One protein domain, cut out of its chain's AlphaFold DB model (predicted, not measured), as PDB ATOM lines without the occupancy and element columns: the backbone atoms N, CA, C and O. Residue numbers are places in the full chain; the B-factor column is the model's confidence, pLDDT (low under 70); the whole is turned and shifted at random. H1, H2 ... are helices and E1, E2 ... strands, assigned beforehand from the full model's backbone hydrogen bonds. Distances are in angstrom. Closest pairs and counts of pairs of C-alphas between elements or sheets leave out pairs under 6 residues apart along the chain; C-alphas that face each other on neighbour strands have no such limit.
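What this domain is: This is residues 5 to 114 of the 119 residues of an uncharacterized protein of Salmonella enterica subsp. enterica serovar Java (UniProt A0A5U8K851). A single antiparallel sheet of six strands, strongly twisted and curled like part of a barrel, makes the body, and one long helix, H1, runs out from it like a handle, with residues 5 to 23 sticking out. The curl is open: the edge strands E3 and E6 come near each other at one place without pairing, and strand E1 bends sharply to serve both halves of the sheet. The printed part has 110 residues with one named helix and six named strands, in the order H1 E1 E2 E3 E4 E5 E6; across the sheet the order is E3 E2 E1 E4 E5 E6, and the class is mixed, helices and strands. The whole is loose, with a radius of gyration of the C-alphas of 17.5 A, and elongated, spanning 68 by 36 by 24 A.

How they stand to each other: Start at E1, residues 42 to 55, which bends by 87 degrees at residue 49. Its residues 48 to 55 pair with E2, residues 58 to 63, where N 52 and O 60 are 2.8 A apart, within hydrogen-bond range. E3, residues 68 to 71, is the next neighbour, with N 61 and O 69 at 2.8 A; E1, E2 and E3 form a meander, each strand the antiparallel neighbour of the one before. Residues 42 to 47 of E1 pair instead with E4, residues 82 to 88, with N 43 and O 85 at 2.8 A; E1 to E4 form a Greek key, a meander of three strands followed by a fourth that is the antiparallel neighbour of the first. A second meander runs from E4 through E5, residues 96 to 102, with N 84 and O 100 at 2.8 A, to E6, residues 109 to 113, with N 99 and O 112 at 2.8 A. Between the edge strands E3 and E6, the closest C-alphas, of Leu 71 and Tyr 112, are 7.1 A apart. H1, residues 5 to 38, only grazes the sheet, with its residues 28 to 37; its closest C-alphas to E1 are those of Ala 36 and Val 42, 4.8 A. In H1 every O i to N i+4 pair is within hydrogen-bond range.

Where its parts are: Find C-alpha 42 at (12.835, 6.877, 13.690), where E1 begins; it spans 28.6 A. E2 spans 16.3 A, E3 10.0 A, E4 19.0 A, E5 18.5 A and E6 13.1 A, ending at C-alpha 113, (1.349, 10.531, 6.483). Find C-alpha 5 at (-4.012, 10.758, 61.447); from there H1 runs 49.9 A to C-alpha 38.

The domain as a whole: The two C-alphas farthest apart, of Gly 5 and Arg 93, are 68.1 A apart. Without residues 5 to 23 the body spans 40 by 35 by 25 A. The printed part has no cut, and no link is long. The model's mean pLDDT over the printed part is 76.5; look for values under 70 at residues 5 to 9, 24 to 30, 32 to 40, 89 to 95 and 103 to 109.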
ATOM      1  N   GLY A   5      -4.948  11.553  62.258       52.62
ATOM      2  CA  GLY A   5      -4.012  10.758  61.447       52.62
ATOM      3  C   GLY A   5      -4.533  10.350  60.064       52.62
ATOM      4  O   GLY A   5      -3.752   9.930  59.213       52.62
ATOM      5  N   MET A   6      -5.841  10.468  59.815       53.62
ATOM      6  CA  MET A   6      -6.468   9.935  58.596       53.62
ATOM      7  C   MET A   6      -6.242  10.841  57.371       53.62
ATOM      8  O   MET A   6      -6.082  10.344  56.257       53.62
ATOM      9  N   GLY A   7      -6.144  12.161  57.577       56.22
ATOM     10  CA  GLY A   7      -5.898  13.134  56.504       56.22
ATOM     11  C   GLY A   7      -4.461  13.111  55.971       56.22
ATOM     12  O   GLY A   7      -4.253  13.119  54.762       56.22
ATOM     13  N   ILE A   8      -3.467  12.999  56.858       60.75
ATOM     14  CA  ILE A   8      -2.045  13.013  56.475       60.75
ATOM     15  C   ILE A   8      -1.682  11.731  55.718       60.75
ATOM     16  O   ILE A   8      -1.041  11.795  54.674       60.75
ATOM     17  N   VAL A   9      -2.153  10.569  56.188       62.31
ATOM     18  CA  VAL A   9      -1.933   9.286  55.499       62.31
ATOM     19  C   VAL A   9      -2.582   9.296  54.111       62.31
ATOM     20  O   VAL A   9      -1.967   8.842  53.148       62.31
ATOM     21  N   SER A  10      -3.779   9.875  53.976       70.69
ATOM     22  CA  SER A  10      -4.450  10.026  52.682       70.69
ATOM     23  C   SER A  10      -3.677  10.945  51.725       70.69
ATOM     24  O   SER A  10      -3.462  10.574  50.571       70.69
ATOM     25  N   MET A  11      -3.171  12.090  52.201       73.94
ATOM     26  CA  MET A  11      -2.383  13.012  51.371       73.94
ATOM     27  C   MET A  11      -1.029  12.433  50.954       73.94
ATOM     28  O   MET A  11      -0.653  12.557  49.791       73.94
ATOM     29  N   VAL A  12      -0.318  11.760  51.865       79.06
ATOM     30  CA  VAL A  12       0.956  11.088  51.553       79.06
ATOM     31  C   VAL A  12       0.738   9.980  50.526       79.06
ATOM     32  O   VAL A  12       1.516   9.852  49.585       79.06
ATOM     33  N   THR A  13      -0.353   9.224  50.655       82.00
ATOM     34  CA  THR A  13      -0.704   8.168  49.698       82.00
ATOM     35  C   THR A  13      -1.015   8.756  48.320       82.00
ATOM     36  O   THR A  13      -0.477   8.281  47.324       82.00
ATOM     37  N   LEU A  14      -1.806   9.834  48.249       81.94
ATOM     38  CA  LEU A  14      -2.091  10.545  46.996       81.94
ATOM     39  C   LEU A  14      -0.827  11.125  46.350       81.94
ATOM     40  O   LEU A  14      -0.641  10.982  45.143       81.94
ATOM     41  N   MET A  15       0.066  11.731  47.138       83.00
ATOM     42  CA  MET A  15       1.348  12.226  46.634       83.00
ATOM     43  C   MET A  15       2.215  11.090  46.089       83.00
ATOM     44  O   MET A  15       2.770  11.234  45.004       83.00
ATOM     45  N   LEU A  16       2.292   9.948  46.781       84.75
ATOM     46  CA  LEU A  16       3.002   8.776  46.267       84.75
ATOM     47  C   LEU A  16       2.395   8.271  44.954       84.75
ATOM     48  O   LEU A  16       3.147   7.992  44.027       84.75
ATOM     49  N   PHE A  17       1.068   8.189  44.843       82.19
ATOM     50  CA  PHE A  17       0.410   7.782  43.596       82.19
ATOM     51  C   PHE A  17       0.714   8.741  42.440       82.19
ATOM     52  O   PHE A  17       1.029   8.286  41.343       82.19
ATOM     53  N   MET A  18       0.686  10.051  42.690       79.00
ATOM     54  CA  MET A  18       1.041  11.061  41.686       79.00
ATOM     55  C   MET A  18       2.513  10.948  41.268       79.00
ATOM     56  O   MET A  18       2.820  11.021  40.080       79.00
ATOM     57  N   LEU A  19       3.422  10.711  42.218       81.31
ATOM     58  CA  LEU A  19       4.843  10.495  41.933       81.31
ATOM     59  C   LEU A  19       5.074   9.212  41.130       81.31
ATOM     60  O   LEU A  19       5.832   9.234  40.164       81.31
ATOM     61  N   PHE A  20       4.398   8.115  41.475       76.94
ATOM     62  CA  PHE A  20       4.480   6.874  40.707       76.94
ATOM     63  C   PHE A  20       3.955   7.048  39.283       76.94
ATOM     64  O   PHE A  20       4.609   6.590  38.349       76.94
ATOM     65  N   ALA A  21       2.835   7.749  39.099       70.62
ATOM     66  CA  ALA A  21       2.300   8.049  37.773       70.62
ATOM     67  C   ALA A  21       3.275   8.896  36.938       70.62
ATOM     68  O   ALA A  21       3.493   8.608  35.762       70.62
ATOM     69  N   LEU A  22       3.910   9.902  37.551       70.94
ATOM     70  CA  LEU A  22       4.934  10.717  36.895       70.94
ATOM     71  C   LEU A  22       6.153   9.883  36.494       70.94
ATOM     72  O   LEU A  22       6.592   9.974  35.353       70.94
ATOM     73  N   VAL A  23       6.680   9.055  37.396       72.31
ATOM     74  CA  VAL A  23       7.837   8.192  37.105       72.31
ATOM     75  C   VAL A  23       7.516   7.204  35.986       72.31
ATOM     76  O   VAL A  23       8.338   7.021  35.094       72.31
ATOM     77  N   PHE A  24       6.323   6.606  35.994       66.25
ATOM     78  CA  PHE A  24       5.910   5.660  34.960       66.25
ATOM     79  C   PHE A  24       5.868   6.323  33.576       66.25
ATOM     80  O   PHE A  24       6.498   5.822  32.647       66.25
ATOM     81  N   MET A  25       5.257   7.510  33.473       63.69
ATOM     82  CA  MET A  25       5.237   8.278  32.222       63.69
ATOM     83  C   MET A  25       6.647   8.628  31.716       63.69
ATOM     84  O   MET A  25       6.907   8.556  30.519       63.69
ATOM     85  N   GLN A  26       7.579   8.976  32.613       67.81
ATOM     86  CA  GLN A  26       8.966   9.293  32.238       67.81
ATOM     87  C   GLN A  26       9.730   8.069  31.706       67.81
ATOM     88  O   GLN A  26      10.580   8.210  30.826       67.81
ATOM     89  N   ILE A  27       9.446   6.874  32.233       67.81
ATOM     90  CA  ILE A  27      10.068   5.626  31.767       67.81
ATOM     91  C   ILE A  27       9.615   5.314  30.336       67.81
ATOM     92  O   ILE A  27      10.450   5.000  29.490       67.81
ATOM     93  N   GLU A  28       8.326   5.472  30.037       66.88
ATOM     94  CA  GLU A  28       7.774   5.194  28.705       66.88
ATOM     95  C   GLU A  28       8.355   6.109  27.615       66.88
ATOM     96  O   GLU A  28       8.677   5.639  26.520       66.88
ATOM     97  N   ASP A  29       8.554   7.398  27.915       68.62
ATOM     98  CA  ASP A  29       9.238   8.318  26.997       68.62
ATOM     99  C   ASP A  29      10.701   7.925  26.774       68.62
ATOM    100  O   ASP A  29      11.202   7.999  25.649       68.62
ATOM    101  N   ALA A  30      11.394   7.493  27.830       69.06
ATOM    102  CA  ALA A  30      12.790   7.083  27.745       69.06
ATOM    103  C   ALA A  30      12.965   5.802  26.913       69.06
ATOM    104  O   ALA A  30      13.912   5.711  26.127       69.06
ATOM    105  N   ASP A  31      12.057   4.832  27.042       71.00
ATOM    106  CA  ASP A  31      12.056   3.625  26.209       71.00
ATOM    107  C   ASP A  31      11.738   3.947  24.744       71.00
ATOM    108  O   ASP A  31      12.409   3.440  23.844       71.00
ATOM    109  N   LEU A  32      10.794   4.857  24.482       69.81
ATOM    110  CA  LEU A  32      10.495   5.300  23.118       69.81
ATOM    111  C   LEU A  32      11.669   6.055  22.480       69.81
ATOM    112  O   LEU A  32      11.996   5.824  21.314       69.81
ATOM    113  N   ALA A  33      12.330   6.929  23.240       67.38
ATOM    114  CA  ALA A  33      13.525   7.635  22.791       67.38
ATOM    115  C   ALA A  33      14.689   6.669  22.514       67.38
ATOM    116  O   ALA A  33      15.438   6.866  21.557       67.38
ATOM    117  N   ARG A  34      14.822   5.599  23.307       67.50
ATOM    118  CA  ARG A  34      15.796   4.524  23.068       67.50
ATOM    119  C   ARG A  34      15.478   3.721  21.813       67.50
ATOM    120  O   ARG A  34      16.382   3.498  21.015       67.50
ATOM    121  N   GLU A  35      14.223   3.322  21.619       66.94
ATOM    122  CA  GLU A  35      13.786   2.613  20.411       66.94
ATOM    123  C   GLU A  35      14.067   3.460  19.160       66.94
ATOM    124  O   GLU A  35      14.683   2.977  18.206       66.94
ATOM    125  N   ALA A  36      13.743   4.755  19.212       63.84
ATOM    126  CA  ALA A  36      14.072   5.702  18.152       63.84
ATOM    127  C   ALA A  36      15.588   5.824  17.917       63.84
ATOM    128  O   ALA A  36      16.035   5.774  16.782       63.84
ATOM    129  N   ALA A  37      16.406   5.896  18.970       61.97
ATOM    130  CA  ALA A  37      17.863   5.984  18.827       61.97
ATOM    131  C   ALA A  37      18.494   4.745  18.161       61.97
ATOM    132  O   ALA A  37      19.575   4.842  17.579       61.97
ATOM    133  N   THR A  38      17.843   3.581  18.244       66.50
ATOM    134  CA  THR A  38      18.324   2.342  17.608       66.50
ATOM    135  C   THR A  38      17.919   2.184  16.144       66.50
ATOM    136  O   THR A  38      18.532   1.389  15.431       66.50
ATOM    137  N   LEU A  39      16.916   2.934  15.678       67.50
ATOM    138  CA  LEU A  39      16.408   2.866  14.311       67.50
ATOM    139  C   LEU A  39      16.730   4.190  13.599       67.50
ATOM    140  O   LEU A  39      16.112   5.198  13.921       67.50
ATOM    141  N   PRO A  40      17.640   4.219  12.605       68.25
ATOM    142  CA  PRO A  40      18.060   5.472  11.958       68.25
ATOM    143  C   PRO A  40      16.903   6.223  11.279       68.25
ATOM    144  O   PRO A  40      16.982   7.428  11.066       68.25
ATOM    145  N   ASP A  41      15.817   5.512  10.981       74.94
ATOM    146  CA  ASP A  41      14.615   6.032  10.342       74.94
ATOM    147  C   ASP A  41      13.524   6.457  11.341       74.94
ATOM    148  O   ASP A  41      12.389   6.712  10.934       74.94
ATOM    149  N   VAL A  42      13.805   6.501  12.649       78.62
ATOM    150  CA  VAL A  42      12.835   6.877  13.690       78.62
ATOM    151  C   VAL A  42      13.414   7.978  14.574       78.62
ATOM    152  O   VAL A  42      14.503   7.851  15.122       78.62
ATOM    153  N   ARG A  43      12.667   9.067  14.760       81.50
ATOM    154  CA  ARG A  43      13.074  10.203  15.593       81.50
ATOM    155  C   ARG A  43      11.912  10.687  16.447       81.50
ATOM    156  O   ARG A  43      10.871  11.060  15.922       81.50
ATOM    157  N   VAL A  44      12.099  10.745  17.763       83.75
ATOM    158  CA  VAL A  44      11.156  11.447  18.647       83.75
ATOM    159  C   VAL A  44      11.344  12.951  18.452       83.75
ATOM    160  O   VAL A  44      12.474  13.436  18.528       83.75
ATOM    161  N   ILE A  45      10.256  13.671  18.178       83.88
ATOM    162  CA  ILE A  45      10.289  15.119  17.915       83.88
ATOM    163  C   ILE A  45       9.600  15.950  19.001       83.88
ATOM    164  O   ILE A  45       9.536  17.155  18.877       83.88
ATOM    165  N   GLY A  46       9.094  15.330  20.066       86.38
ATOM    166  CA  GLY A  46       8.539  16.043  21.219       86.38
ATOM    167  C   GLY A  46       7.131  15.594  21.579       86.38
ATOM    168  O   GLY A  46       6.597  14.631  21.020       86.38
ATOM    169  N   LYS A  47       6.530  16.287  22.539       88.38
ATOM    170  CA  LYS A  47       5.163  16.062  23.010       88.38
ATOM    171  C   LYS A  47       4.247  17.162  22.528       88.38
ATOM    172  O   LYS A  47       4.599  18.334  22.583       88.38
ATOM    173  N   ILE A  48       3.043  16.781  22.126       88.62
ATOM    174  CA  ILE A  48       2.015  17.734  21.720       88.62
ATOM    175  C   ILE A  48       1.584  18.540  22.944       88.62
ATOM    176  O   ILE A  48       1.070  17.980  23.914       88.62
ATOM    177  N   THR A  49       1.790  19.849  22.898       90.44
ATOM    178  CA  THR A  49       1.334  20.793  23.923       90.44
ATOM    179  C   THR A  49      -0.066  21.296  23.606       90.44
ATOM    180  O   THR A  49      -0.890  21.430  24.507       90.44
ATOM    181  N   GLU A  50      -0.352  21.502  22.322       90.06
ATOM    182  CA  GLU A  50      -1.621  22.033  21.842       90.06
ATOM    183  C   GLU A  50      -1.946  21.506  20.437       90.06
ATOM    184  O   GLU A  50      -1.055  21.179  19.645       90.06
ATOM    185  N   SER A  51      -3.240  21.434  20.125       88.81
ATOM    186  CA  SER A  51      -3.752  21.094  18.801       88.81
ATOM    187  C   SER A  51      -4.886  22.039  18.413       88.81
ATOM    188  O   SER A  51      -5.842  22.180  19.175       88.81
ATOM    189  N   GLU A  52      -4.830  22.615  17.216       90.50
ATOM    190  CA  GLU A  52      -5.879  23.485  16.680       90.50
ATOM    191  C   GLU A  52      -6.371  22.959  15.324       90.50
ATOM    192  O   GLU A  52      -5.559  22.721  14.421       90.50
ATOM    193  N   PRO A  53      -7.688  22.785  15.129       89.12
ATOM    194  CA  PRO A  53      -8.237  22.511  13.811       89.12
ATOM    195  C   PRO A  53      -8.114  23.758  12.925       89.12
ATOM    196  O   PRO A  53      -8.689  24.803  13.211       89.12
ATOM    197  N   VAL A  54      -7.386  23.637  11.814       88.00
ATOM    198  CA  VAL A  54      -7.239  24.704  10.810       88.00
ATOM    199  C   VAL A  54      -8.405  24.674   9.818       88.00
ATOM    200  O   VAL A  54      -8.863  25.718   9.361       88.00
ATOM    201  N   ASN A  55      -8.875  23.475   9.459       89.25
ATOM    202  CA  ASN A  55     -10.069  23.238   8.642       89.25
ATOM    203  C   ASN A  55     -10.631  21.827   8.924       89.25
ATOM    204  O   ASN A  55     -10.054  21.083   9.716       89.25
ATOM    205  N   ASP A  56     -11.716  21.436   8.244       85.94
ATOM    206  CA  ASP A  56     -12.419  20.155   8.459       85.94
ATOM    207  C   ASP A  56     -11.537  18.901   8.348       85.94
ATOM    208  O   ASP A  56     -11.896  17.850   8.876       85.94
ATOM    209  N   ASN A  57     -10.408  18.988   7.643       88.81
ATOM    210  CA  ASN A  57      -9.492  17.878   7.402       88.81
ATOM    211  C   ASN A  57      -8.047  18.230   7.773       88.81
ATOM    212  O   ASN A  57      -7.127  17.580   7.279       88.81
ATOM    213  N   THR A  58      -7.802  19.291   8.538       88.31
ATOM    214  CA  THR A  58      -6.439  19.721   8.854       88.31
ATOM    215  C   THR A  58      -6.338  20.187  10.288       88.31
ATOM    216  O   THR A  58      -7.080  21.067  10.718       88.31
ATOM    217  N   VAL A  59      -5.354  19.648  11.000       89.50
ATOM    218  CA  VAL A  59      -5.032  20.013  12.378       89.50
ATOM    219  C   VAL A  59      -3.589  20.493  12.433       89.50
ATOM    220  O   VAL A  59      -2.690  19.876  11.859       89.50
ATOM    221  N   ARG A  60      -3.365  21.602  13.129       90.62
ATOM    222  CA  ARG A  60      -2.043  22.098  13.493       90.62
ATOM    223  C   ARG A  60      -1.717  21.635  14.904       90.62
ATOM    224  O   ARG A  60      -2.543  21.749  15.799       90.62
ATOM    225  N   LEU A  61      -0.519  21.100  15.076       91.00
ATOM    226  CA  LEU A  61       0.014  20.622  16.340       91.00
ATOM    227  C   LEU A  61       1.219  21.467  16.723       91.00
ATOM    228  O   LEU A  61       2.099  21.695  15.885       91.00
ATOM    229  N   TRP A  62       1.283  21.857  17.988       92.50
ATOM    230  CA  TRP A  62       2.473  22.448  18.586       92.50
ATOM    231  C   TRP A  62       3.113  21.449  19.527       92.50
ATOM    232  O   TRP A  62       2.425  20.768  20.290       92.50
ATOM    233  N   LEU A  63       4.433  21.352  19.433       91.25
ATOM    234  CA  LEU A  63       5.240  20.477  20.257       91.25
ATOM    235  C   LEU A  63       6.016  21.291  21.295       91.25
ATOM    236  O   LEU A  63       6.262  22.488  21.127       91.25
ATOM    237  N   ASP A  64       6.393  20.635  22.386       90.06
ATOM    238  CA  ASP A  64       7.180  21.218  23.475       90.06
ATOM    239  C   ASP A  64       8.611  21.605  23.068       90.06
ATOM    240  O   ASP A  64       9.192  22.510  23.667       90.06
ATOM    241  N   ASP A  65       9.155  20.984  22.022       84.88
ATOM    242  CA  ASP A  65      10.440  21.346  21.418       84.88
ATOM    243  C   ASP A  65      10.370  22.619  20.543       84.88
ATOM    244  O   ASP A  65      11.393  23.085  20.037       84.88
ATOM    245  N   GLY A  66       9.174  23.197  20.374       86.06
ATOM    246  CA  GLY A  66       8.905  24.363  19.530       86.06
ATOM    247  C   GLY A  66       8.568  24.027  18.074       86.06
ATOM    248  O   GLY A  66       8.248  24.931  17.295       86.06
ATOM    249  N   THR A  67       8.592  22.750  17.688       86.62
ATOM    250  CA  THR A  67       8.192  22.304  16.354       86.62
ATOM    251  C   THR A  67       6.687  22.494  16.164       86.62
ATOM    252  O   THR A  67       5.874  22.234  17.050       86.62
ATOM    253  N   THR A  68       6.293  22.949  14.974       89.44
ATOM    254  CA  THR A  68       4.887  23.019  14.559       89.44
ATOM    255  C   THR A  68       4.662  22.057  13.404       89.44
ATOM    256  O   THR A  68       5.362  22.133  12.394       89.44
ATOM    257  N   VAL A  69       3.673  21.174  13.524       87.38
ATOM    258  CA  VAL A  69       3.341  20.185  12.489       87.38
ATOM    259  C   VAL A  69       1.911  20.394  12.014       87.38
ATOM    260  O   VAL A  69       1.006  20.606  12.812       87.38
ATOM    261  N   THR A  70       1.693  20.330  10.703       88.38
ATOM    262  CA  THR A  70       0.348  20.353  10.117       88.38
ATOM    263  C   THR A  70       0.017  18.962   9.595       88.38
ATOM    264  O   THR A  70       0.776  18.397   8.810       88.38
ATOM    265  N   LEU A  71      -1.105  18.409  10.043       86.31
ATOM    266  CA  LEU A  71      -1.579  17.083   9.674       86.31
ATOM    267  C   LEU A  71      -2.890  17.173   8.913       86.31
ATOM    268  O   LEU A  71      -3.825  17.831   9.358       86.31
ATOM    269  N   GLU A  72      -2.985  16.427   7.819       87.19
ATOM    270  CA  GLU A  72      -4.251  16.190   7.134       87.19
ATOM    271  C   GLU A  72      -5.023  15.082   7.859       87.19
ATOM    272  O   GLU A  72      -4.831  13.889   7.621       87.19
ATOM    273  N   THR A  73      -5.861  15.472   8.816       83.38
ATOM    274  CA  THR A  73      -6.661  14.551   9.619       83.38
ATOM    275  C   THR A  73      -7.932  15.220  10.127       83.38
ATOM    276  O   THR A  73      -7.998  16.440  10.263       83.38
ATOM    277  N   ARG A  74      -8.938  14.395  10.423       84.56
ATOM    278  CA  ARG A  74     -10.155  14.788  11.153       84.56
ATOM    279  C   ARG A  74     -10.112  14.378  12.622       84.56
ATOM    280  O   ARG A  74     -11.064  14.612  13.360       84.56
ATOM    281  N   ASP A  75      -9.052  13.680  13.019       83.38
ATOM    282  CA  ASP A  75      -8.912  13.174  14.372       83.38
ATOM    283  C   ASP A  75      -8.658  14.329  15.343       83.38
ATOM    284  O   ASP A  75      -7.808  15.185  15.102       83.38
ATOM    285  N   SER A  76      -9.355  14.302  16.478       81.00
ATOM    286  CA  SER A  76      -8.992  15.119  17.633       81.00
ATOM    287  C   SER A  76      -7.785  14.486  18.320       81.00
ATOM    288  O   SER A  76      -7.828  13.316  18.714       81.00
ATOM    289  N   ILE A  77      -6.698  15.245  18.422       83.69
ATOM    290  CA  ILE A  77      -5.422  14.780  18.959       83.69
ATOM    291  C   ILE A  77      -5.219  15.449  20.323       83.69
ATOM    292  O   ILE A  77      -5.051  16.662  20.371       83.69
ATOM    293  N   PRO A  78      -5.238  14.700  21.437       81.62
ATOM    294  CA  PRO A  78      -5.076  15.301  22.754       81.62
ATOM    295  C   PRO A  78      -3.629  15.744  23.009       81.62
ATOM    296  O   PRO A  78      -2.675  15.151  22.499       81.62
ATOM    297  N   ALA A  79      -3.470  16.755  23.866       83.88
ATOM    298  CA  ALA A  79      -2.174  17.148  24.410       83.88
ATOM    299  C   ALA A  79      -1.561  16.034  25.283       83.88
ATOM    300  O   ALA A  79      -2.262  15.167  25.810       83.88
ATOM    301  N   GLY A  80      -0.237  16.063  25.444       79.19
ATOM    302  CA  GLY A  80       0.539  15.074  26.198       79.19
ATOM    303  C   GLY A  80       0.885  13.804  25.416       79.19
ATOM    304  O   GLY A  80       1.512  12.902  25.964       79.19
ATOM    305  N   VAL A  81       0.499  13.723  24.140       83.69
ATOM    306  CA  VAL A  81       0.848  12.615  23.245       83.69
ATOM    307  C   VAL A  81       2.236  12.843  22.651       83.69
ATOM    308  O   VAL A  81       2.524  13.927  22.140       83.69
ATOM    309  N   THR A  82       3.089  11.818  22.691       85.62
ATOM    310  CA  THR A  82       4.449  11.893  22.147       85.62
ATOM    311  C   THR A  82       4.419  11.678  20.635       85.62
ATOM    312  O   THR A  82       3.824  10.722  20.127       85.62
ATOM    313  N   ALA A  83       5.056  12.589  19.906       85.44
ATOM    314  CA  ALA A  83       5.145  12.596  18.460       85.44
ATOM    315  C   ALA A  83       6.481  11.997  17.999       85.44
ATOM    316  O   ALA A  83       7.568  12.419  18.406       85.44
ATOM    317  N   VAL A  84       6.388  11.000  17.124       84.94
ATOM    318  CA  VAL A  84       7.529  10.266  16.580       84.94
ATOM    319  C   VAL A  84       7.504  10.373  15.066       84.94
ATOM    320  O   VAL A  84       6.568   9.904  14.419       84.94
ATOM    321  N   LEU A  85       8.541  10.969  14.488       83.38
ATOM    322  CA  LEU A  85       8.775  10.895  13.056       83.38
ATOM    323  C   LEU A  85       9.312   9.510  12.707       83.38
ATOM    324  O   LEU A  85      10.229   9.000  13.352       83.38
ATOM    325  N   ARG A  86       8.755   8.909  11.663       81.50
ATOM    326  CA  ARG A  86       9.220   7.645  11.110       81.50
ATOM    327  C   ARG A  86       9.316   7.751   9.599       81.50
ATOM    328  O   ARG A  86       8.318   8.002   8.929       81.50
ATOM    329  N   ARG A  87      10.492   7.474   9.060       79.69
ATOM    330  CA  ARG A  87      10.716   7.286   7.634       79.69
ATOM    331  C   ARG A  87      10.532   5.819   7.277       79.69
ATOM    332  O   ARG A  87      10.915   4.911   8.009       79.69
ATOM    333  N   THR A  88       9.882   5.569   6.152       72.50
ATOM    334  CA  THR A  88       9.722   4.219   5.598       72.50
ATOM    335  C   THR A  88      10.053   4.242   4.117       72.50
ATOM    336  O   THR A  88       9.676   5.190   3.435       72.50
ATOM    337  N   GLY A  89      10.706   3.197   3.609       65.00
ATOM    338  CA  GLY A  89      11.016   3.046   2.187       65.00
ATOM    339  C   GLY A  89      12.499   2.783   1.941       65.00
ATOM    340  O   GLY A  89      13.358   3.486   2.451       65.00
ATOM    341  N   GLU A  90      12.783   1.769   1.126       57.03
ATOM    342  CA  GLU A  90      14.143   1.270   0.860       57.03
ATOM    343  C   GLU A  90      14.928   2.140  -0.141       57.03
ATOM    344  O   GLU A  90      16.144   2.048  -0.251       57.03
ATOM    345  N   THR A  91      14.230   2.992  -0.900       56.88
ATOM    346  CA  THR A  91      14.811   3.843  -1.949       56.88
ATOM    347  C   THR A  91      14.228   5.248  -1.878       56.88
ATOM    348  O   THR A  91      13.049   5.409  -1.558       56.88
ATOM    349  N   SER A  92      15.004   6.273  -2.249       61.91
ATOM    350  CA  SER A  92      14.585   7.688  -2.209       61.91
ATOM    351  C   SER A  92      13.296   7.982  -2.987       61.91
ATOM    352  O   SER A  92      12.594   8.936  -2.688       61.91
ATOM    353  N   ARG A  93      12.936   7.145  -3.973       62.75
ATOM    354  CA  ARG A  93      11.691   7.287  -4.747       62.75
ATOM    355  C   ARG A  93      10.448   6.765  -4.003       62.75
ATOM    356  O   ARG A  93       9.336   7.134  -4.363       62.75
ATOM    357  N   ASN A  94      10.617   5.912  -2.992       67.56
ATOM    358  CA  ASN A  94       9.525   5.355  -2.184       67.56
ATOM    359  C   ASN A  94       9.627   5.745  -0.701       67.56
ATOM    360  O   ASN A  94       8.917   5.171   0.126       67.56
ATOM    361  N   GLN A  95      10.506   6.695  -0.364       69.38
ATOM    362  CA  GLN A  95      10.577   7.252   0.978       69.38
ATOM    363  C   GLN A  95       9.271   7.983   1.299       69.38
ATOM    364  O   GLN A  95       8.763   8.790   0.517       69.38
ATOM    365  N   LYS A  96       8.692   7.630   2.440       74.94
ATOM    366  CA  LYS A  96       7.496   8.243   3.005       74.94
ATOM    367  C   LYS A  96       7.781   8.562   4.456       74.94
ATOM    368  O   LYS A  96       8.147   7.658   5.212       74.94
ATOM    369  N   ASP A  97       7.549   9.814   4.812       80.81
ATOM    370  CA  ASP A  97       7.619  10.280   6.184       80.81
ATOM    371  C   ASP A  97       6.245  10.167   6.842       80.81
ATOM    372  O   ASP A  97       5.196  10.488   6.266       80.81
ATOM    373  N   TRP A  98       6.262   9.659   8.063       82.50
ATOM    374  CA  TRP A  98       5.094   9.420   8.886       82.50
ATOM    375  C   TRP A  98       5.274  10.118  10.221       82.50
ATOM    376  O   TRP A  98       6.346  10.051  10.819       82.50
ATOM    377  N   LEU A  99       4.206  10.729  10.715       83.81
ATOM    378  CA  LEU A  99       4.097  11.141  12.101       83.81
ATOM    379  C   LEU A  99       3.296  10.099  12.869       83.81
ATOM    380  O   LEU A  99       2.076  10.023  12.741       83.81
ATOM    381  N   CYS A 100       3.975   9.302  13.675       84.44
ATOM    382  CA  CYS A 100       3.351   8.372  14.595       84.44
ATOM    383  C   CYS A 100       3.136   9.051  15.947       84.44
ATOM    384  O   CYS A 100       4.080   9.439  16.630       84.44
ATOM    385  N   LEU A 101       1.873   9.196  16.328       81.62
ATOM    386  CA  LEU A 101       1.450   9.695  17.623       81.62
ATOM    387  C   LEU A 101       1.265   8.508  18.563       81.62
ATOM    388  O   LEU A 101       0.401   7.651  18.340       81.62
ATOM    389  N   LYS A 102       2.100   8.452  19.601       74.56
ATOM    390  CA  LYS A 102       2.053   7.419  20.632       74.56
ATOM    391  C   LYS A 102       1.514   8.043  21.912       74.56
ATOM    392  O   LYS A 102       2.182   8.838  22.570       74.56
ATOM    393  N   ALA A 103       0.267   7.716  22.235       62.88
ATOM    394  CA  ALA A 103      -0.325   8.131  23.496       62.88
ATOM    395  C   ALA A 103       0.250   7.262  24.621       62.88
ATOM    396  O   ALA A 103       0.136   6.038  24.561       62.88
ATOM    397  N   LEU A 104       0.824   7.904  25.643       53.25
ATOM    398  CA  LEU A 104       1.489   7.265  26.790       53.25
ATOM    399  C   LEU A 104       0.622   6.192  27.473       53.25
ATOM    400  O   LEU A 104       1.129   5.210  27.977       53.25
ATOM    401  N   SER A 105      -0.705   6.319  27.425       42.41
ATOM    402  CA  SER A 105      -1.625   5.398  28.102       42.41
ATOM    403  C   SER A 105      -2.138   4.234  27.236       42.41
ATOM    404  O   SER A 105      -2.963   3.453  27.717       42.41
ATOM    405  N   THR A 106      -1.748   4.112  25.959       48.78
ATOM    406  CA  THR A 106      -2.336   3.094  25.067       48.78
ATOM    407  C   THR A 106      -1.328   2.452  24.122       48.78
ATOM    408  O   THR A 106      -0.491   3.120  23.529       48.78
ATOM    409  N   THR A 107      -1.502   1.156  23.863       51.12
ATOM    410  CA  THR A 107      -0.799   0.410  22.804       51.12
ATOM    411  C   THR A 107      -1.145   0.873  21.384       51.12
ATOM    412  O   THR A 107      -0.507   0.442  20.424       51.12
ATOM    413  N   ASN A 108      -2.132   1.760  21.216       55.09
ATOM    414  CA  ASN A 108      -2.530   2.283  19.916       55.09
ATOM    415  C   ASN A 108      -1.623   3.444  19.500       55.09
ATOM    416  O   ASN A 108      -1.787   4.578  19.941       55.09
ATOM    417  N   THR A 109      -0.683   3.149  18.606       68.44
ATOM    418  CA  THR A 109       0.069   4.172  17.875       68.44
ATOM    419  C   THR A 109      -0.693   4.503  16.595       68.44
ATOM    420  O   THR A 109      -0.892   3.621  15.756       68.44
ATOM    421  N   LYS A 110      -1.133   5.755  16.429       79.75
ATOM    422  CA  LYS A 110      -1.717   6.221  15.162       79.75
ATOM    423  C   LYS A 110      -0.643   6.912  14.338       79.75
ATOM    424  O   LYS A 110      -0.001   7.829  14.833       79.75
ATOM    425  N   CYS A 111      -0.465   6.501  13.087       81.62
ATOM    426  CA  CYS A 111       0.499   7.119  12.183       81.62
ATOM    427  C   CYS A 111      -0.210   7.887  11.069       81.62
ATOM    428  O   CYS A 111      -1.054   7.339  10.361       81.62
ATOM    429  N   TYR A 112       0.171   9.147  10.907       83.38
ATOM    430  CA  TYR A 112      -0.307  10.051   9.872       83.38
ATOM    431  C   TYR A 112       0.778  10.221   8.825       83.38
ATOM    432  O   TYR A 112       1.959  10.323   9.153       83.38
ATOM    433  N   ARG A 113       0.397  10.242   7.551       81.75
ATOM    434  CA  ARG A 113       1.349  10.531   6.483       81.75
ATOM    435  C   ARG A 113       1.630  12.027   6.470       81.75
ATOM    436  O   ARG A 113       0.689  12.815   6.454       81.75
ATOM    437  N   LEU A 114       2.903  12.401   6.435       78.75
ATOM    438  CA  LEU A 114       3.297  13.796   6.302       78.75
ATOM    439  C   LEU A 114       3.488  14.144   4.816       78.75
ATOM    440  O   LEU A 114       4.133  13.383   4.085       78.75
TER     441      LEU A 114